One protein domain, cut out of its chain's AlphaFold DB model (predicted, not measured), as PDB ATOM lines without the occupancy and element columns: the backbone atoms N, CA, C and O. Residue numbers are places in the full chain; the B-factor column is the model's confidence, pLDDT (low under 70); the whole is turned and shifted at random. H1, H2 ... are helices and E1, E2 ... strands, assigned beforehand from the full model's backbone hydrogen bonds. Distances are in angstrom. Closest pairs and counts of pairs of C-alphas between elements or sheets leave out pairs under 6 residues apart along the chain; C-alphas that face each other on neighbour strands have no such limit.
ATOM      1  N   LEU A  38     107.149 163.791  67.632       56.88
ATOM      2  CA  LEU A  38     106.533 163.257  66.409       56.88
ATOM      3  C   LEU A  38     105.339 162.363  66.770       56.88
ATOM      4  O   LEU A  38     105.473 161.438  67.579       56.88
ATOM      5  N   LYS A  39     104.169 162.639  66.190       62.25
ATOM      6  CA  LYS A  39     102.916 161.954  66.529       62.25
ATOM      7  C   LYS A  39     102.457 161.028  65.410       62.25
ATOM      8  O   LYS A  39     102.022 161.452  64.348       62.25
ATOM      9  N   CYS A  40     102.482 159.731  65.709       63.56
ATOM     10  CA  CYS A  40     102.104 158.664  64.775       63.56
ATOM     11  C   CYS A  40     100.640 158.249  64.824       63.56
ATOM     12  O   CYS A  40     100.225 157.326  64.120       63.56
ATOM     13  N   GLN A  41      99.854 158.925  65.653       59.22
ATOM     14  CA  GLN A  41      98.407 158.816  65.666       59.22
ATOM     15  C   GLN A  41      97.830 160.218  65.502       59.22
ATOM     16  O   GLN A  41      98.263 161.136  66.188       59.22
ATOM     17  N   ALA A  42      96.868 160.359  64.590       60.34
ATOM     18  CA  ALA A  42      96.101 161.582  64.403       60.34
ATOM     19  C   ALA A  42      94.896 161.568  65.360       60.34
ATOM     20  O   ALA A  42      93.783 161.232  64.960       60.34
ATOM     21  N   GLY A  43      95.145 161.822  66.645       59.09
ATOM     22  CA  GLY A  43      94.134 161.878  67.703       59.09
ATOM     23  C   GLY A  43      93.469 163.251  67.848       59.09
ATOM     24  O   GLY A  43      92.395 163.349  68.435       59.09
ATOM     25  N   SER A  44      94.069 164.305  67.289       63.34
ATOM     26  CA  SER A  44      93.507 165.660  67.223       63.34
ATOM     27  C   SER A  44      93.920 166.391  65.941       63.34
ATOM     28  O   SER A  44      94.804 165.937  65.215       63.34
ATOM     29  N   VAL A  45      93.248 167.505  65.631       64.75
ATOM     30  CA  VAL A  45      93.437 168.307  64.402       64.75
ATOM     31  C   VAL A  45      94.904 168.681  64.176       64.75
ATOM     32  O   VAL A  45      95.410 168.549  63.063       64.75
ATOM     33  N   ASP A  46      95.608 169.052  65.245       63.25
ATOM     34  CA  ASP A  46      97.019 169.456  65.208       63.25
ATOM     35  C   ASP A  46      97.986 168.292  64.930       63.25
ATOM     36  O   ASP A  46      99.189 168.492  64.794       63.25
ATOM     37  N   GLU A  47      97.479 167.064  64.859       60.44
ATOM     38  CA  GLU A  47      98.252 165.834  64.655       60.44
ATOM     39  C   GLU A  47      97.987 165.219  63.278       60.44
ATOM     40  O   GLU A  47      98.538 164.175  62.929       60.44
ATOM     41  N   VAL A  48      97.103 165.837  62.492       63.72
ATOM     42  CA  VAL A  48      96.708 165.317  61.183       63.72
ATOM     43  C   VAL A  48      97.785 165.594  60.132       63.72
ATOM     44  O   VAL A  48      97.836 164.845  59.158       63.72
ATOM     45  N   TRP A  49      98.647 166.589  60.347       69.44
ATOM     46  CA  TRP A  49      99.651 167.067  59.395       69.44
ATOM     47  C   TRP A  49     100.673 166.000  58.979       69.44
ATOM     48  O   TRP A  49     101.102 165.161  59.776       69.44
ATOM     49  N   ILE A  50     101.076 166.029  57.709       70.19
ATOM     50  CA  ILE A  50     101.987 165.037  57.143       70.19
ATOM     51  C   ILE A  50     103.379 165.069  57.785       70.19
ATOM     52  O   ILE A  50     103.970 164.009  57.939       70.19
ATOM     53  N   ASP A  51     103.897 166.221  58.220       66.69
ATOM     54  CA  ASP A  51     105.183 166.348  58.930       66.69
ATOM     55  C   ASP A  51     105.219 165.537  60.232       66.69
ATOM     56  O   ASP A  51     106.212 164.862  60.515       66.69
ATOM     57  N   GLN A  52     104.102 165.507  60.964       68.31
ATOM     58  CA  GLN A  52     103.938 164.681  62.161       68.31
ATOM     59  C   GLN A  52     104.023 163.193  61.835       68.31
ATOM     60  O   GLN A  52     104.574 162.407  62.608       68.31
ATOM     61  N   ARG A  53     103.520 162.812  60.658       74.94
ATOM     62  CA  ARG A  53     103.465 161.421  60.203       74.94
ATOM     63  C   ARG A  53     104.730 160.980  59.470       74.94
ATOM     64  O   ARG A  53     105.051 159.796  59.508       74.94
ATOM     65  N   LEU A  54     105.478 161.891  58.843       77.38
ATOM     66  CA  LEU A  54     106.757 161.584  58.188       77.38
ATOM     67  C   LEU A  54     107.747 160.982  59.189       77.38
ATOM     68  O   LEU A  54     108.444 160.023  58.866       77.38
ATOM     69  N   GLY A  55     107.729 161.476  60.429       71.69
ATOM     70  CA  GLY A  55     108.500 160.931  61.544       71.69
ATOM     71  C   GLY A  55     108.148 159.499  61.964       71.69
ATOM     72  O   GLY A  55     108.879 158.883  62.733       71.69
ATOM     73  N   CYS A  56     107.034 158.959  61.474       77.94
ATOM     74  CA  CYS A  56     106.545 157.622  61.814       77.94
ATOM     75  C   CYS A  56     107.029 156.545  60.860       77.94
ATOM     76  O   CYS A  56     106.931 155.356  61.165       77.94
ATOM     77  N   LEU A  57     107.563 156.968  59.719       85.94
ATOM     78  CA  LEU A  57     108.293 156.093  58.830       85.94
ATOM     79  C   LEU A  57     109.591 155.654  59.505       85.94
ATOM     80  O   LEU A  57     110.187 156.387  60.291       85.94
ATOM     81  N   GLN A  58     110.028 154.442  59.192       88.69
ATOM     82  CA  GLN A  58     111.269 153.886  59.724       88.69
ATOM     83  C   GLN A  58     112.223 153.548  58.579       88.69
ATOM     84  O   GLN A  58     111.762 153.040  57.552       88.69
ATOM     85  N   PRO A  59     113.543 153.764  58.734       91.50
ATOM     86  CA  PRO A  59     114.528 153.232  57.800       91.50
ATOM     87  C   PRO A  59     114.297 151.737  57.529       91.50
ATOM     88  O   PRO A  59     114.034 150.951  58.437       91.50
ATOM     89  N   GLY A  60     114.355 151.345  56.258       93.31
ATOM     90  CA  GLY A  60     114.076 149.987  55.790       93.31
ATOM     91  C   GLY A  60     112.595 149.660  55.562       93.31
ATOM     92  O   GLY A  60     112.299 148.631  54.947       93.31
ATOM     93  N   GLN A  61     111.653 150.510  55.985       93.56
ATOM     94  CA  GLN A  61     110.228 150.330  55.692       93.56
ATOM     95  C   GLN A  61     109.974 150.374  54.175       93.56
ATOM     96  O   GLN A  61     110.566 151.184  53.464       93.56
ATOM     97  N   ALA A  62     109.085 149.512  53.672       94.19
ATOM     98  CA  ALA A  62     108.626 149.579  52.284       94.19
ATOM     99  C   ALA A  62     107.883 150.900  52.018       94.19
ATOM    100  O   ALA A  62     107.064 151.324  52.836       94.19
ATOM    101  N   PHE A  63     108.171 151.528  50.879       93.69
ATOM    102  CA  PHE A  63     107.602 152.824  50.515       93.69
ATOM    103  C   PHE A  63     107.082 152.849  49.074       93.69
ATOM    104  O   PHE A  63     105.936 153.221  48.855       93.69
ATOM    105  N   ILE A  64     107.895 152.430  48.097       94.31
ATOM    106  CA  ILE A  64     107.515 152.456  46.676       94.31
ATOM    107  C   ILE A  64     106.642 151.238  46.360       94.31
ATOM    108  O   ILE A  64     107.126 150.106  46.395       94.31
ATOM    109  N   VAL A  65     105.362 151.461  46.051       92.25
ATOM    110  CA  VAL A  65     104.375 150.405  45.762       92.25
ATOM    111  C   VAL A  65     103.665 150.668  44.432       92.25
ATOM    112  O   VAL A  65     103.609 149.799  43.569       92.25
ATOM    113  N   ASN A  66     103.158 151.880  44.248       88.62
ATOM    114  CA  ASN A  66     102.438 152.383  43.088       88.62
ATOM    115  C   ASN A  66     103.385 152.946  42.027       88.62
ATOM    116  O   ASN A  66     103.132 152.765  40.840       88.62
ATOM    117  N   ALA A  67     104.469 153.630  42.421       89.94
ATOM    118  CA  ALA A  67     105.424 154.187  41.458       89.94
ATOM    119  C   ALA A  67     106.383 153.137  40.878       89.94
ATOM    120  O   ALA A  67     107.244 153.484  40.072       89.94
ATOM    121  N   VAL A  68     106.233 151.867  41.269       90.81
ATOM    122  CA  VAL A  68     107.040 150.751  40.773       90.81
ATOM    123  C   VAL A  68     107.010 150.670  39.243       90.81
ATOM    124  O   VAL A  68     105.981 150.874  38.601       90.81
ATOM    125  N   GLY A  69     108.157 150.346  38.645       88.94
ATOM    126  CA  GLY A  69     108.277 150.148  37.198       88.94
ATOM    127  C   GLY A  69     108.534 151.416  36.380       88.94
ATOM    128  O   GLY A  69     108.690 151.306  35.164       88.94
ATOM    129  N   ALA A  70     108.650 152.596  37.002       90.88
ATOM    130  CA  ALA A  70     109.217 153.757  36.317       90.88
ATOM    131  C   ALA A  70     110.651 153.463  35.841       90.88
ATOM    132  O   ALA A  70     111.403 152.735  36.498       90.88
ATOM    133  N   ALA A  71     111.014 154.035  34.695       91.12
ATOM    134  CA  ALA A  71     112.246 153.739  33.976       91.12
ATOM    135  C   ALA A  71     112.968 155.021  33.528       91.12
ATOM    136  O   ALA A  71     112.548 156.144  33.823       91.12
ATOM    137  N   GLY A  72     114.093 154.833  32.839       90.88
ATOM    138  CA  GLY A  72     114.923 155.909  32.309       90.88
ATOM    139  C   GLY A  72     116.178 156.170  33.137       90.88
ATOM    140  O   GLY A  72     116.524 155.413  34.045       90.88
ATOM    141  N   ALA A  73     116.886 157.242  32.777       92.00
ATOM    142  CA  ALA A  73     118.077 157.675  33.497       92.00
ATOM    143  C   ALA A  73     117.730 157.975  34.959       92.00
ATOM    144  O   ALA A  73     116.697 158.585  35.239       92.00
ATOM    145  N   VAL A  74     118.595 157.526  35.867       93.50
ATOM    146  CA  VAL A  74     118.413 157.691  37.309       93.50
ATOM    147  C   VAL A  74     119.181 158.903  37.806       93.50
ATOM    148  O   VAL A  74     120.307 159.154  37.379       93.50
ATOM    149  N   GLN A  75     118.573 159.638  38.727       92.56
ATOM    150  CA  GLN A  75     119.212 160.730  39.451       92.56
ATOM    151  C   GLN A  75     118.522 160.932  40.799       92.56
ATOM    152  O   GLN A  75     117.408 160.457  41.008       92.56
ATOM    153  N   ASP A  76     119.158 161.667  41.700       93.12
ATOM    154  CA  ASP A  76     118.505 162.081  42.937       93.12
ATOM    155  C   ASP A  76     117.595 163.284  42.669       93.12
ATOM    156  O   ASP A  76     117.951 164.213  41.930       93.12
ATOM    157  N   VAL A  77     116.392 163.246  43.240       89.94
ATOM    158  CA  VAL A  77     115.358 164.260  43.013       89.94
ATOM    159  C   VAL A  77     114.691 164.635  44.325       89.94
ATOM    160  O   VAL A  77     114.223 163.768  45.059       89.94
ATOM    161  N   ALA A  78     114.576 165.937  44.579       86.25
ATOM    162  CA  ALA A  78     113.724 166.467  45.635       86.25
ATOM    163  C   ALA A  78     112.359 166.852  45.049       86.25
ATOM    164  O   ALA A  78     112.277 167.669  44.127       86.25
ATOM    165  N   TYR A  79     111.295 166.275  45.598       84.19
ATOM    166  CA  TYR A  79     109.909 166.597  45.274       84.19
ATOM    167  C   TYR A  79     109.290 167.448  46.376       84.19
ATOM    168  O   TYR A  79     109.489 167.166  47.558       84.19
ATOM    169  N   VAL A  80     108.491 168.442  45.992       78.69
ATOM    170  CA  VAL A  80     107.699 169.233  46.940       78.69
ATOM    171  C   VAL A  80     106.384 168.512  47.223       78.69
ATOM    172  O   VAL A  80     105.586 168.298  46.312       78.69
ATOM    173  N   VAL A  81     106.112 168.174  48.479       77.38
ATOM    174  CA  VAL A  81     104.822 167.616  48.911       77.38
ATOM    175  C   VAL A  81     103.883 168.752  49.282       77.38
ATOM    176  O   VAL A  81     104.249 169.540  50.139       77.38
ATOM    177  N   ASN A  82     102.681 168.806  48.711       74.19
ATOM    178  CA  ASN A  82     101.609 169.681  49.177       74.19
ATOM    179  C   ASN A  82     100.499 168.865  49.857       74.19
ATOM    180  O   ASN A  82      99.938 167.936  49.279       74.19
ATOM    181  N   GLU A  83     100.102 169.246  51.059       72.81
ATOM    182  CA  GLU A  83      98.908 168.698  51.710       72.81
ATOM    183  C   GLU A  83      97.878 169.810  51.892       72.81
ATOM    184  O   GLU A  83      98.241 170.937  52.215       72.81
ATOM    185  N   ALA A  84      96.600 169.507  51.655       71.88
ATOM    186  CA  ALA A  84      95.500 170.412  51.971       71.88
ATOM    187  C   ALA A  84      94.601 169.783  53.038       71.88
ATOM    188  O   ALA A  84      94.183 168.631  52.900       71.88
ATOM    189  N   MET A  85      94.260 170.547  54.072       71.69
ATOM    190  CA  MET A  85      93.375 170.110  55.149       71.69
ATOM    191  C   MET A  85      92.159 171.013  55.243       71.69
ATOM    192  O   MET A  85      92.304 172.225  55.374       71.69
ATOM    193  N   TYR A  86      90.973 170.411  55.219       70.56
ATOM    194  CA  TYR A  86      89.700 171.105  55.384       70.56
ATOM    195  C   TYR A  86      89.165 170.877  56.798       70.56
ATOM    196  O   TYR A  86      89.036 169.725  57.218       70.56
ATOM    197  N   ASN A  87      88.829 171.953  57.507       67.50
ATOM    198  CA  ASN A  87      88.226 171.893  58.840       67.50
ATOM    199  C   ASN A  87      87.260 173.083  59.023       67.50
ATOM    200  O   ASN A  87      87.667 174.216  58.774       67.50
ATOM    201  N   PRO A  88      86.001 172.870  59.449       70.12
ATOM    202  CA  PRO A  88      85.029 173.940  59.661       70.12
ATOM    203  C   PRO A  88      85.398 174.934  60.772       70.12
ATOM    204  O   PRO A  88      84.794 176.003  60.814       70.12
ATOM    205  N   ASP A  89      86.373 174.635  61.625       72.00
ATOM    206  CA  ASP A  89      86.878 175.531  62.671       72.00
ATOM    207  C   ASP A  89      88.028 176.419  62.185       72.00
ATOM    208  O   ASP A  89      88.412 177.358  62.877       72.00
ATOM    209  N   PHE A  90      88.577 176.167  60.991       72.38
ATOM    210  CA  PHE A  90      89.571 177.070  60.418       72.38
ATOM    211  C   PHE A  90      88.936 178.405  60.023       72.38
ATOM    212  O   PHE A  90      87.761 178.486  59.633       72.38
ATOM    213  N   ASP A  91      89.755 179.449  60.080       66.25
ATOM    214  CA  ASP A  91      89.435 180.716  59.446       66.25
ATOM    215  C   ASP A  91      89.238 180.520  57.940       66.25
ATOM    216  O   ASP A  91      89.771 179.601  57.306       66.25
ATOM    217  N   LEU A  92      88.384 181.364  57.372       63.81
ATOM    218  CA  LEU A  92      88.035 181.299  55.964       63.81
ATOM    219  C   LEU A  92      89.177 181.885  55.123       63.81
ATOM    220  O   LEU A  92      89.494 183.065  55.244       63.81
ATOM    221  N   ILE A  93      89.728 181.083  54.217       58.00
ATOM    222  CA  ILE A  93      90.781 181.460  53.275       58.00
ATOM    223  C   ILE A  93      90.258 181.188  51.862       58.00
ATOM    224  O   ILE A  93      90.027 180.044  51.475       58.00
ATOM    225  N   ASN A  94      90.029 182.247  51.080       55.38
ATOM    226  CA  ASN A  94      89.468 182.155  49.724       55.38
ATOM    227  C   ASN A  94      88.156 181.339  49.667       55.38
ATOM    228  O   ASN A  94      88.047 180.344  48.949       55.38
ATOM    229  N   GLU A  95      87.186 181.729  50.502       65.38
ATOM    230  CA  GLU A  95      85.871 181.072  50.651       65.38
ATOM    231  C   GLU A  95      85.922 179.618  51.144       65.38
ATOM    232  O   GLU A  95      84.909 178.918  51.175       65.38
ATOM    233  N   ARG A  96      87.097 179.148  51.569       59.97
ATOM    234  CA  ARG A  96      87.317 177.778  52.016       59.97
ATOM    235  C   ARG A  96      87.999 177.775  53.368       59.97
ATOM    236  O   ARG A  96      88.956 178.495  53.604       59.97
ATOM    237  N   LYS A  97      87.545 176.910  54.263       67.44
ATOM    238  CA  LYS A  97      88.218 176.683  55.544       67.44
ATOM    239  C   LYS A  97      89.303 175.620  55.359       67.44
ATOM    240  O   LYS A  97      89.104 174.454  55.703       67.44
ATOM    241  N   VAL A  98      90.384 176.004  54.672       66.56
ATOM    242  CA  VAL A  98      91.453 175.105  54.211       66.56
ATOM    243  C   VAL A  98      92.836 175.642  54.566       66.56
ATOM    244  O   VAL A  98      93.100 176.826  54.401       66.56
ATOM    245  N   ARG A  99      93.740 174.764  54.998       64.00
ATOM    246  CA  ARG A  99      95.162 175.073  55.208       64.00
ATOM    247  C   ARG A  99      96.022 174.228  54.274       64.00
ATOM    248  O   ARG A  99      95.697 173.061  54.046       64.00
ATOM    249  N   TYR A 100      97.092 174.817  53.744       64.44
ATOM    250  CA  TYR A 100      98.071 174.137  52.893       64.44
ATOM    251  C   TYR A 100      99.365 173.894  53.664       64.44
ATOM    252  O   TYR A 100      99.734 174.675  54.532       64.44
ATOM    253  N   PHE A 101     100.061 172.817  53.329       65.31
ATOM    254  CA  PHE A 101     101.363 172.491  53.890       65.31
ATOM    255  C   PHE A 101     102.341 172.127  52.782       65.31
ATOM    256  O   PHE A 101     101.929 171.480  51.819       65.31
ATOM    257  N   GLN A 102     103.615 172.508  52.934       66.00
ATOM    258  CA  GLN A 102     104.695 172.117  52.032       66.00
ATOM    259  C   GLN A 102     105.738 171.265  52.761       66.00
ATOM    260  O   GLN A 102     106.251 171.645  53.807       66.00
ATOM    261  N   SER A 103     106.095 170.127  52.176       67.81
ATOM    262  CA  SER A 103     107.202 169.281  52.625       67.81
ATOM    263  C   SER A 103     108.142 168.950  51.479       67.81
ATOM    264  O   SER A 103     107.910 169.328  50.330       67.81
ATOM    265  N   PHE A 104     109.173 168.166  51.781       74.38
ATOM    266  CA  PHE A 104     110.091 167.634  50.787       74.38
ATOM    267  C   PHE A 104     110.240 166.123  50.934       74.38
ATOM    268  O   PHE A 104     110.481 165.610  52.023       74.38
ATOM    269  N   LEU A 105     110.145 165.418  49.812       85.00
ATOM    270  CA  LEU A 105     110.532 164.018  49.688       85.00
ATOM    271  C   LEU A 105     111.746 163.957  48.769       85.00
ATOM    272  O   LEU A 105     111.638 164.303  47.592       85.00
ATOM    273  N   CYS A 106     112.888 163.506  49.285       90.31
ATOM    274  CA  CYS A 106     114.023 163.203  48.425       90.31
ATOM    275  C   CYS A 106     113.965 161.737  47.999       90.31
ATOM    276  O   CYS A 106     113.903 160.840  48.840       90.31
ATOM    277  N   VAL A 107     113.975 161.492  46.693       93.19
ATOM    278  CA  VAL A 107     114.042 160.146  46.127       93.19
ATOM    279  C   VAL A 107     115.413 159.960  45.504       93.19
ATOM    280  O   VAL A 107     115.744 160.586  44.495       93.19
ATOM    281  N   ARG A 108     116.211 159.086  46.116       95.38
ATOM    282  CA  ARG A 108     117.497 158.654  45.581       95.38
ATOM    283  C   ARG A 108     117.274 157.668  44.440       95.38
ATOM    284  O   ARG A 108     116.349 156.853  44.492       95.38
ATOM    285  N   ASN A 109     118.132 157.727  43.423       94.81
ATOM    286  CA  ASN A 109     118.045 156.869  42.233       94.81
ATOM    287  C   ASN A 109     116.678 156.933  41.520       94.81
ATOM    288  O   ASN A 109     116.246 155.939  40.935       94.81
ATOM    289  N   ALA A 110     115.986 158.073  41.567       93.31
ATOM    290  CA  ALA A 110     114.701 158.260  40.904       93.31
ATOM    291  C   ALA A 110     114.855 158.137  39.377       93.31
ATOM    292  O   ALA A 110     115.602 158.920  38.779       93.31
ATOM    293  N   PRO A 111     114.154 157.197  38.713       92.88
ATOM    294  CA  PRO A 111     114.101 157.169  37.261       92.88
ATOM    295  C   PRO A 111     113.350 158.385  36.720       92.88
ATOM    296  O   PRO A 111     112.379 158.851  37.320       92.88
ATOM    297  N   ARG A 112     113.779 158.873  35.555       88.00
ATOM    298  CA  ARG A 112     113.203 160.048  34.885       88.00
ATOM    299  C   ARG A 112     111.679 159.995  34.730       88.00
ATOM    300  O   ARG A 112     111.038 161.040  34.798       88.00
ATOM    301  N   ASP A 113     111.114 158.808  34.529       89.19
ATOM    302  CA  ASP A 113     109.702 158.653  34.171       89.19
ATOM    303  C   ASP A 113     108.782 158.397  35.383       89.19
ATOM    304  O   ASP A 113     107.627 157.993  35.203       89.19
ATOM    305  N   ILE A 114     109.250 158.618  36.624       86.94
ATOM    306  CA  ILE A 114     108.367 158.577  37.803       86.94
ATOM    307  C   ILE A 114     107.228 159.579  37.602       86.94
ATOM    308  O   ILE A 114     107.442 160.778  37.416       86.94
ATOM    309  N   ARG A 115     105.988 159.094  37.708       84.38
ATOM    310  CA  ARG A 115     104.802 159.952  37.700       84.38
ATOM    311  C   ARG A 115     104.532 160.468  39.118       84.38
ATOM    312  O   ARG A 115     104.308 159.637  40.004       84.38
ATOM    313  N   PRO A 116     104.460 161.793  39.353       80.06
ATOM    314  CA  PRO A 116     104.210 162.346  40.690       80.06
ATOM    315  C   PRO A 116     102.917 161.841  41.343       80.06
ATOM    316  O   PRO A 116     102.861 161.679  42.562       80.06
ATOM    317  N   LEU A 117     101.893 161.526  40.542       80.62
ATOM    318  CA  LEU A 117     100.648 160.921  41.023       80.62
ATOM    319  C   LEU A 117     100.890 159.579  41.734       80.62
ATOM    320  O   LEU A 117     100.346 159.347  42.811       80.62
ATOM    321  N   PHE A 118     101.719 158.703  41.164       86.56
ATOM    322  CA  PHE A 118     102.004 157.399  41.769       86.56
ATOM    323  C   PHE A 118     102.866 157.533  43.019       86.56
ATOM    324  O   PHE A 118     102.586 156.880  44.020       86.56
ATOM    325  N   LEU A 119     103.836 158.449  43.005       86.06
ATOM    326  CA  LEU A 119     104.634 158.747  44.191       86.06
ATOM    327  C   LEU A 119     103.778 159.370  45.315       86.06
ATOM    328  O   LEU A 119     104.041 159.147  46.494       86.06
ATOM    329  N   SER A 120     102.709 160.099  44.965       81.75
ATOM    330  CA  SER A 120     101.745 160.629  45.944       81.75
ATOM    331  C   SER A 120     100.938 159.494  46.566       81.75
ATOM    332  O   SER A 120     100.717 159.485  47.775       81.75
ATOM    333  N   GLY A 121     100.552 158.508  45.748       81.56
ATOM    334  CA  GLY A 121      99.946 157.261  46.211       81.56
ATOM    335  C   GLY A 121     100.852 156.502  47.181       81.56
ATOM    336  O   GLY A 121     100.386 156.085  48.236       81.56
ATOM    337  N   ASP A 122     102.147 156.393  46.877       88.62
ATOM    338  CA  ASP A 122     103.141 155.757  47.756       88.62
ATOM    339  C   ASP A 122     103.241 156.440  49.112       88.62
ATOM    340  O   ASP A 122     103.155 155.783  50.150       88.62
ATOM    341  N   LEU A 123     103.334 157.769  49.112       85.75
ATOM    342  CA  LEU A 123     103.357 158.560  50.334       85.75
ATOM    343  C   LEU A 123     102.064 158.385  51.146       85.75
ATOM    344  O   LEU A 123     102.117 158.151  52.353       85.75
ATOM    345  N   ALA A 124     100.904 158.427  50.486       79.94
ATOM    346  CA  ALA A 124      99.615 158.206  51.132       79.94
ATOM    347  C   ALA A 124      99.492 156.791  51.723       79.94
ATOM    348  O   ALA A 124      98.998 156.638  52.840       79.94
ATOM    349  N   THR A 125      99.969 155.759  51.021       82.12
ATOM    350  CA  THR A 125     100.008 154.378  51.521       82.12
ATOM    351  C   THR A 125     100.949 154.250  52.717       82.12
ATOM    352  O   THR A 125     100.548 153.715  53.752       82.12
ATOM    353  N   ALA A 126     102.174 154.770  52.612       84.19
ATOM    354  CA  ALA A 126     103.188 154.679  53.659       84.19
ATOM    355  C   ALA A 126     102.744 155.365  54.961       84.19
ATOM    356  O   ALA A 126     103.027 154.871  56.053       84.19
ATOM    357  N   LEU A 127     101.996 156.464  54.839       78.88
ATOM    358  CA  LEU A 127     101.462 157.240  55.959       78.88
ATOM    359  C   LEU A 127     100.026 156.862  56.351       78.88
ATOM    360  O   LEU A 127      99.463 157.458  57.269       78.88
ATOM    361  N   LYS A 128      99.437 155.860  55.682       73.62
ATOM    362  CA  LYS A 128      98.069 155.365  55.913       73.62
ATOM    363  C   LYS A 128      97.017 156.479  55.865       73.62
ATOM    364  O   LYS A 128      96.135 156.552  56.712       73.62
ATOM    365  N   LEU A 129      97.100 157.343  54.857       68.38
ATOM    366  CA  LEU A 129      96.222 158.508  54.676       68.38
ATOM    367  C   LEU A 129      94.892 158.162  53.989       68.38
ATOM    368  O   LEU A 129      94.317 158.992  53.284       68.38
ATOM    369  N   SER A 130      94.405 156.929  54.149       55.56
ATOM    370  CA  SER A 130      93.132 156.514  53.560       55.56
ATOM    371  C   SER A 130      91.997 157.385  54.125       55.56
ATOM    372  O   SER A 130      92.008 157.767  55.293       55.56
ATOM    373  N   ASN A 131      90.982 157.700  53.313       50.22
ATOM    374  CA  ASN A 131      89.791 158.416  53.799       50.22
ATOM    375  C   ASN A 131      88.949 157.593  54.796       50.22
ATOM    376  O   ASN A 131      87.962 158.107  55.310       50.22
ATOM    377  N   VAL A 132      89.313 156.332  55.044       46.44
ATOM    378  CA  VAL A 132      88.568 155.375  55.870       46.44
ATOM    379  C   VAL A 132      89.202 155.228  57.260       46.44
ATOM    380  O   VAL A 132      88.514 154.871  58.212       46.44
ATOM    381  N   ASP A 133      90.486 155.565  57.412       50.47
ATOM    382  CA  ASP A 133      91.241 155.310  58.634       50.47
ATOM    383  C   ASP A 133      91.666 156.610  59.333       50.47
ATOM    384  O   ASP A 133      92.472 157.384  58.824       50.47
ATOM    385  N   ARG A 134      91.174 156.795  60.567       52.12
ATOM    386  CA  ARG A 134      91.732 157.696  61.597       52.12
ATOM    387  C   ARG A 134      91.909 159.154  61.164       52.12
ATOM    388  O   ARG A 134      93.029 159.657  61.040       52.12
ATOM    389  N   LYS A 135      90.790 159.856  61.030       58.06
ATOM    390  CA  LYS A 135      90.775 161.317  61.107       58.06
ATOM    391  C   LYS A 135      90.031 161.736  62.375       58.06
ATOM    392  O   LYS A 135      89.032 161.092  62.693       58.06
ATOM    393  N   PRO A 136      90.504 162.761  63.097       59.88
ATOM    394  CA  PRO A 136      89.714 163.403  64.136       59.88
ATOM    395  C   PRO A 136      88.374 163.883  63.575       59.88
ATOM    396  O   PRO A 136      88.285 164.243  62.395       59.88
ATOM    397  N   ASP A 137      87.350 163.917  64.425       62.34
ATOM    398  CA  ASP A 137      86.039 164.448  64.056       62.34
ATOM    399  C   ASP A 137      86.164 165.877  63.496       62.34
ATOM    400  O   ASP A 137      86.962 166.685  63.969       62.34
ATOM    401  N   GLY A 138      85.388 166.181  62.452       59.66
ATOM    402  CA  GLY A 138      85.389 167.493  61.789       59.66
ATOM    403  C   GLY A 138      86.444 167.674  60.689       59.66
ATOM    404  O   GLY A 138      86.356 168.635  59.924       59.66
ATOM    405  N   ILE A 139      87.393 166.748  60.527       61.22
ATOM    406  CA  ILE A 139      88.385 166.816  59.445       61.22
ATOM    407  C   ILE A 139      87.828 166.225  58.148       61.22
ATOM    408  O   ILE A 139      87.472 165.048  58.072       61.22
ATOM    409  N   GLY A 140      87.794 167.047  57.096       59.12
ATOM    410  CA  GLY A 140      87.369 166.643  55.758       59.12
ATOM    411  C   GLY A 140      88.389 165.755  55.017       59.12
ATOM    412  O   GLY A 140      89.336 165.214  55.598       59.12
ATOM    413  N   PRO A 141      88.234 165.570  53.695       58.38
ATOM    414  CA  PRO A 141      89.247 164.919  52.868       58.38
ATOM    415  C   PRO A 141      90.612 165.598  53.047       58.38
ATOM    416  O   PRO A 141      90.692 166.820  53.068       58.38
ATOM    417  N   THR A 142      91.682 164.810  53.149       60.62
ATOM    418  CA  THR A 142      93.055 165.314  53.322       60.62
ATOM    419  C   THR A 142      93.848 164.845  52.111       60.62
ATOM    420  O   THR A 142      94.533 163.825  52.182       60.62
ATOM    421  N   PRO A 143      93.640 165.453  50.930       57.75
ATOM    422  CA  PRO A 143      94.393 165.057  49.757       57.75
ATOM    423  C   PRO A 143      95.861 165.431  49.970       57.75
ATOM    424  O   PRO A 143      96.209 166.611  50.050       57.75
ATOM    425  N   VAL A 144      96.721 164.417  50.040       60.91
ATOM    426  CA  VAL A 144      98.161 164.601  49.867       60.91
ATOM    427  C   VAL A 144      98.451 164.562  48.383       60.91
ATOM    428  O   VAL A 144      98.235 163.554  47.715       60.91
ATOM    429  N   ASN A 145      98.937 165.683  47.875       60.78
ATOM    430  CA  ASN A 145      99.386 165.826  46.507       60.78
ATOM    431  C   ASN A 145     100.861 166.194  46.558       60.78
ATOM    432  O   ASN A 145     101.196 167.301  46.959       60.78
ATOM    433  N   LEU A 146     101.771 165.340  46.088       59.88
ATOM    434  CA  LEU A 146     103.059 165.890  45.668       59.88
ATOM    435  C   LEU A 146     102.755 166.952  44.613       59.88
ATOM    436  O   LEU A 146     102.035 166.682  43.648       59.88
ATOM    437  N   SER A 147     103.213 168.182  44.846       49.84
ATOM    438  CA  SER A 147     103.094 169.274  43.884       49.84
ATOM    439  C   SER A 147     103.523 168.732  42.529       49.84
ATOM    440  O   SER A 147     104.670 168.319  42.367       49.84
ATOM    441  N   GLY A 148     102.582 168.687  41.584       34.56
ATOM    442  CA  GLY A 148     102.818 168.100  40.271       34.56
ATOM    443  C   GLY A 148     101.920 166.936  39.865       34.56
ATOM    444  O   GLY A 148     102.327 166.163  39.003       34.56
ATOM    445  N   GLY A 149     100.674 166.857  40.345       35.75
ATOM    446  CA  GLY A 149      99.603 166.562  39.383       35.75
ATOM    447  C   GLY A 149      99.819 167.482  38.173       35.75
ATOM    448  O   GLY A 149      99.675 168.697  38.283       35.75
ATOM    449  N   ASP A 150     100.358 166.908  37.103       34.62
ATOM    450  CA  ASP A 150     100.677 167.489  35.799       34.62
ATOM    451  C   ASP A 150     101.507 168.805  35.781       34.62
ATOM    452  O   ASP A 150     101.587 169.468  34.747       34.62
ATOM    453  N   ARG A 151     102.161 169.206  36.887       39.31
ATOM    454  CA  ARG A 151     102.966 170.450  37.008       39.31
ATOM    455  C   ARG A 151     104.413 170.203  37.461       39.31
ATOM    456  O   ARG A 151     104.710 169.218  38.129       39.31
ATOM    457  N   ALA A 152     105.313 171.138  37.133       54.38
ATOM    458  CA  ALA A 152     106.693 171.153  37.623       54.38
ATOM    459  C   ALA A 152     106.725 171.390  39.148       54.38
ATOM    460  O   ALA A 152     106.306 172.443  39.622       54.38
ATOM    461  N   GLY A 153     107.196 170.397  39.903       61.81
ATOM    462  CA  GLY A 153     107.287 170.409  41.372       61.81
ATOM    463  C   GLY A 153     108.420 169.523  41.900       61.81
ATOM    464  O   GLY A 153     108.381 169.048  43.034       61.81
ATOM    465  N   TRP A 154     109.418 169.281  41.049       74.00
ATOM    466  CA  TRP A 154     110.602 168.488  41.344       74.00
ATOM    467  C   TRP A 154     111.851 169.230  40.871       74.00
ATOM    468  O   TRP A 154     111.808 169.965  39.884       74.00
ATOM    469  N   GLN A 155     112.965 169.020  41.567       76.94
ATOM    470  CA  GLN A 155     114.270 169.542  41.173       76.94
ATOM    471  C   GLN A 155     115.341 168.455  41.332       76.94
ATOM    472  O   GLN A 155     115.324 167.739  42.341       76.94
ATOM    473  N   PRO A 156     116.277 168.307  40.373       82.75
ATOM    474  CA  PRO A 156     117.477 167.509  40.599       82.75
ATOM    475  C   PRO A 156     118.212 168.041  41.830       82.75
ATOM    476  O   PRO A 156     118.506 169.235  41.911       82.75
ATOM    477  N   ALA A 157     118.493 167.171  42.792       84.81
ATOM    478  CA  ALA A 157     119.175 167.534  44.027       84.81
ATOM    479  C   ALA A 157     119.801 166.284  44.640       84.81
ATOM    480  O   ALA A 157     119.151 165.249  44.685       84.81
ATOM    481  N   SER A 158     121.031 166.373  45.144       91.12
ATOM    482  CA  SER A 158     121.639 165.261  45.884       91.12
ATOM    483  C   SER A 158     120.907 165.034  47.208       91.12
ATOM    484  O   SER A 158     120.778 165.965  48.009       91.12
ATOM    485  N   CYS A 159     120.462 163.800  47.459       90.81
ATOM    486  CA  CYS A 159     119.771 163.473  48.701       90.81
ATOM    487  C   CYS A 159     120.760 163.388  49.871       90.81
ATOM    488  O   CYS A 159     121.546 162.444  49.971       90.81
ATOM    489  N   ASP A 160     120.686 164.376  50.761       90.38
ATOM    490  CA  ASP A 160     121.494 164.511  51.977       90.38
ATOM    491  C   ASP A 160     120.669 164.186  53.244       90.38
ATOM    492  O   ASP A 160     119.716 164.922  53.535       90.38
ATOM    493  N   PRO A 161     121.007 163.126  54.009       88.69
ATOM    494  CA  PRO A 161     120.263 162.717  55.203       88.69
ATOM    495  C   PRO A 161     120.337 163.735  56.346       88.69
ATOM    496  O   PRO A 161     119.465 163.731  57.213       88.69
ATOM    497  N   ALA A 162     121.325 164.635  56.362       86.94
ATOM    498  CA  ALA A 162     121.416 165.694  57.365       86.94
ATOM    499  C   ALA A 162     120.451 166.859  57.093       86.94
ATOM    500  O   ALA A 162     120.149 167.625  58.007       86.94
ATOM    501  N   ARG A 163     119.952 166.987  55.856       82.81
ATOM    502  CA  ARG A 163     119.141 168.132  55.410       82.81
ATOM    503  C   ARG A 163     117.719 167.766  55.009       82.81
ATOM    504  O   ARG A 163     116.831 168.601  55.140       82.81
ATOM    505  N   HIS A 164     117.497 166.558  54.499       85.50
ATOM    506  CA  HIS A 164     116.183 166.150  54.011       85.50
ATOM    507  C   HIS A 164     115.400 165.402  55.095       85.50
ATOM    508  O   HIS A 164     115.945 164.478  55.702       85.50
ATOM    509  N   PRO A 165     114.117 165.748  55.319       82.94
ATOM    510  CA  PRO A 165     113.299 165.132  56.364       82.94
ATOM    511  C   PRO A 165     113.016 163.650  56.098       82.94
ATOM    512  O   PRO A 165     112.930 162.860  57.037       82.94
ATOM    513  N   LEU A 166     112.910 163.269  54.824       88.44
ATOM    514  CA  LEU A 166     112.700 161.901  54.374       88.44
ATOM    515  C   LEU A 166     113.509 161.645  53.098       88.44
ATOM    516  O   LEU A 166     113.415 162.405  52.129       88.44
ATOM    517  N   ILE A 167     114.258 160.543  53.097       93.19
ATOM    518  CA  ILE A 167     114.903 159.991  51.905       93.19
ATOM    519  C   ILE A 167     114.345 158.598  51.658       93.19
ATOM    520  O   ILE A 167     114.314 157.757  52.557       93.19
ATOM    521  N   VAL A 168     113.936 158.353  50.421       94.94
ATOM    522  CA  VAL A 168     113.537 157.037  49.922       94.94
ATOM    523  C   VAL A 168     114.508 156.648  48.820       94.94
ATOM    524  O   VAL A 168     114.785 157.447  47.930       94.94
ATOM    525  N   ASP A 169     115.017 155.423  48.854       96.50
ATOM    526  CA  ASP A 169     115.781 154.881  47.736       96.50
ATOM    527  C   ASP A 169     114.839 154.138  46.793       96.50
ATOM    528  O   ASP A 169     114.242 153.117  47.150       96.50
ATOM    529  N   TYR A 170     114.714 154.644  45.567       96.06
ATOM    530  CA  TYR A 170     113.832 154.046  44.575       96.06
ATOM    531  C   TYR A 170     114.272 152.627  44.201       96.06
ATOM    532  O   TYR A 170     113.432 151.763  43.956       96.06
ATOM    533  N   ARG A 171     115.584 152.354  44.194       94.38
ATOM    534  CA  ARG A 171     116.117 151.053  43.774       94.38
ATOM    535  C   ARG A 171     115.720 149.930  44.731       94.38
ATOM    536  O   ARG A 171     115.338 148.853  44.280       94.38
ATOM    537  N   SER A 172     115.834 150.166  46.034       96.19
ATOM    538  CA  SER A 172     115.380 149.225  47.063       96.19
ATOM    539  C   SER A 172     113.875 149.309  47.333       96.19
ATOM    540  O   SER A 172     113.314 148.379  47.917       96.19
ATOM    541  N   GLY A 173     113.229 150.405  46.925       96.06
ATOM    542  CA  GLY A 173     111.817 150.687  47.170       96.06
ATOM    543  C   GLY A 173     111.507 151.017  48.633       96.06
ATOM    544  O   GLY A 173     110.365 150.863  49.076       96.06
ATOM    545  N   ARG A 174     112.521 151.415  49.409       97.19
ATOM    546  CA  ARG A 174     112.447 151.538  50.870       97.19
ATOM    547  C   ARG A 174     112.850 152.921  51.353       97.19
ATOM    548  O   ARG A 174     113.616 153.629  50.707       97.19
ATOM    549  N   VAL A 175     112.345 153.274  52.531       94.81
ATOM    550  CA  VAL A 175     112.820 154.432  53.290       94.81
ATOM    551  C   VAL A 175     114.295 154.223  53.608       94.81
ATOM    552  O   VAL A 175     114.665 153.229  54.228       94.81
ATOM    553  N   GLU A 176     115.134 155.156  53.185       95.31
ATOM    554  CA  GLU A 176     116.558 155.143  53.492       95.31
ATOM    555  C   GLU A 176     116.829 155.845  54.824       95.31
ATOM    556  O   GLU A 176     117.505 155.294  55.691       95.31
ATOM    557  N   SER A 177     116.268 157.042  55.013       92.00
ATOM    558  CA  SER A 177     116.469 157.825  56.231       92.00
ATOM    559  C   SER A 177     115.271 158.705  56.557       92.00
ATOM    560  O   SER A 177     114.600 159.216  55.661       92.00
ATOM    561  N   VAL A 178     115.082 158.958  57.849       88.12
ATOM    562  CA  VAL A 178     114.166 159.969  58.384       88.12
ATOM    563  C   VAL A 178     114.978 160.886  59.288       88.12
ATOM    564  O   VAL A 178     115.739 160.396  60.123       88.12
ATOM    565  N   ASN A 179     114.838 162.201  59.121       85.94
ATOM    566  CA  ASN A 179     115.568 163.194  59.902       85.94
ATOM    567  C   ASN A 179     114.602 164.048  60.744       85.94
ATOM    568  O   ASN A 179     114.007 164.998  60.228       85.94
ATOM    569  N   PRO A 180     114.478 163.758  62.054       76.81
ATOM    570  CA  PRO A 180     113.619 164.516  62.961       76.81
ATOM    571  C   PRO A 180     113.972 166.002  63.087       76.81
ATOM    572  O   PRO A 180     113.078 166.816  63.289       76.81
ATOM    573  N   LEU A 181     115.249 166.376  62.960       78.56
ATOM    574  CA  LEU A 181     115.672 167.776  63.078       78.56
ATOM    575  C   LEU A 181     115.248 168.591  61.855       78.56
ATOM    576  O   LEU A 181     114.798 169.722  62.002       78.56
ATOM    577  N   ALA A 182     115.341 168.004  60.659       76.31
ATOM    578  CA  ALA A 182     114.844 168.634  59.438       76.31
ATOM    579  C   ALA A 182     113.309 168.762  59.449       76.31
ATOM    580  O   ALA A 182     112.782 169.759  58.967       76.31
ATOM    581  N   LEU A 183     112.595 167.797  60.046       70.12
ATOM    582  CA  LEU A 183     111.137 167.874  60.226       70.12
ATOM    583  C   LEU A 183     110.716 169.065  61.099       70.12
ATOM    584  O   LEU A 183     109.756 169.747  60.763       70.12
ATOM    585  N   GLN A 184     111.459 169.362  62.170       66.50
ATOM    586  CA  GLN A 184     111.179 170.500  63.065       66.50
ATOM    587  C   GLN A 184     111.363 171.875  62.402       66.50
ATOM    588  O   GLN A 184     110.916 172.883  62.945       66.50
ATOM    589  N   GLN A 185     112.049 171.926  61.259       65.19
ATOM    590  CA  GLN A 185     112.364 173.153  60.523       65.19
ATOM    591  C   GLN A 185     111.450 173.363  59.308       65.19
ATOM    592  O   GLN A 185     111.681 174.285  58.531       65.19
TER     593      GLN A 185
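AT A GLANCE: This is residues 38 to 185 of the 194 residues of an uncharacterized protein of Chromobacterium sp. ATCC 53434 (UniProt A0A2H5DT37). One long, strongly twisted hairpin of two strands, E1 and E2, runs along the length of the domain, and short strands are added on both sides of it: E3 and E4 in succession along E1, and the small hairpin E5 and E6 beside E2. The helix H2 packs beside E3, while the short helices H1 and H3 only graze the sheet and long loops make up much of the rest. The printed part has 148 residues, with three named helices and six named strands; along the chain H1 comes first, then the strands E1 and E2, then H2, then the strands E3 to E6, and H3 last; in the branched sheet E2 and E5 are parallel neighbours, while the neighbour pairs E1 and E2, E1 and E3, E1 and E4, and E5 and E6 are antiparallel. The class is mixed, helices and strands, with under half of the residues in named elements. The whole is compact, with a radius of gyration of the C-alphas of 15.1 A, yet elongated, spanning 46 by 30 by 28 A.

IN THESE COORDINATES: E1, residues 74 to 86, runs 36.5 A from C-alpha 74 at (118.413, 157.691, 37.309) to C-alpha 86 at (89.700, 171.105, 55.384). E2, residues 98 to 111, measures 33.5 A and bends by 92 degrees at residue 108. E3 is residues 144 to 146 and E4 residues 154 to 156. E5, residues 166 to 169, measures 10.1 A, and E6, residues 174 to 178, 11.4 A. H2, residues 116 to 126, measures 15.1 A. H1 is residues 50 to 54, and H3, residues 180 to 183, ends at C-alpha 183 at (111.137, 167.874, 60.226).

HOW THE PARTS SIT: E1 and E2 form an antiparallel hairpin at 163 degrees, with N 79 and O 105 2.8 A apart, within hydrogen-bond range. E2 lies on one side of E1; E3 and E4 lie on the other side, with N 82 to O 145 at 2.7 A and N 78 to O 155 at 3.0 A. E5 is parallel to E2 at 31 degrees, with N 108 to O 168 at 2.8 A. E5 and E6 form an antiparallel hairpin, with N 167 to O 177 at 2.9 A. H2 is on the sheet at a height of 5.9 A, over none of the strands, but only just, as 2 of its C-alphas fall on E1; its closest C-alphas to E3 are Ser 120 and Leu 146, 5.4 A apart. H1 and H3 are close but not clearly touching, the closest C-alphas, Asp 51 and Leu 183, being 6.3 A apart. H2 and H3 are apart. In H1 and H2 every O i to N i+4 pair is within hydrogen-bond range; H3 is too short for such a pair.

THE WHOLE: The C-alphas farthest apart, Ala 73 and Asp 89, are 46.3 A apart. The printed part has no cut. The links H1 to E1, E1 to E2 and H2 to E3 are long. The mean pLDDT of the printed part is 75.8; 55 residues are under 70, among them 38 to 49, 91 to 103 and 129 to 153.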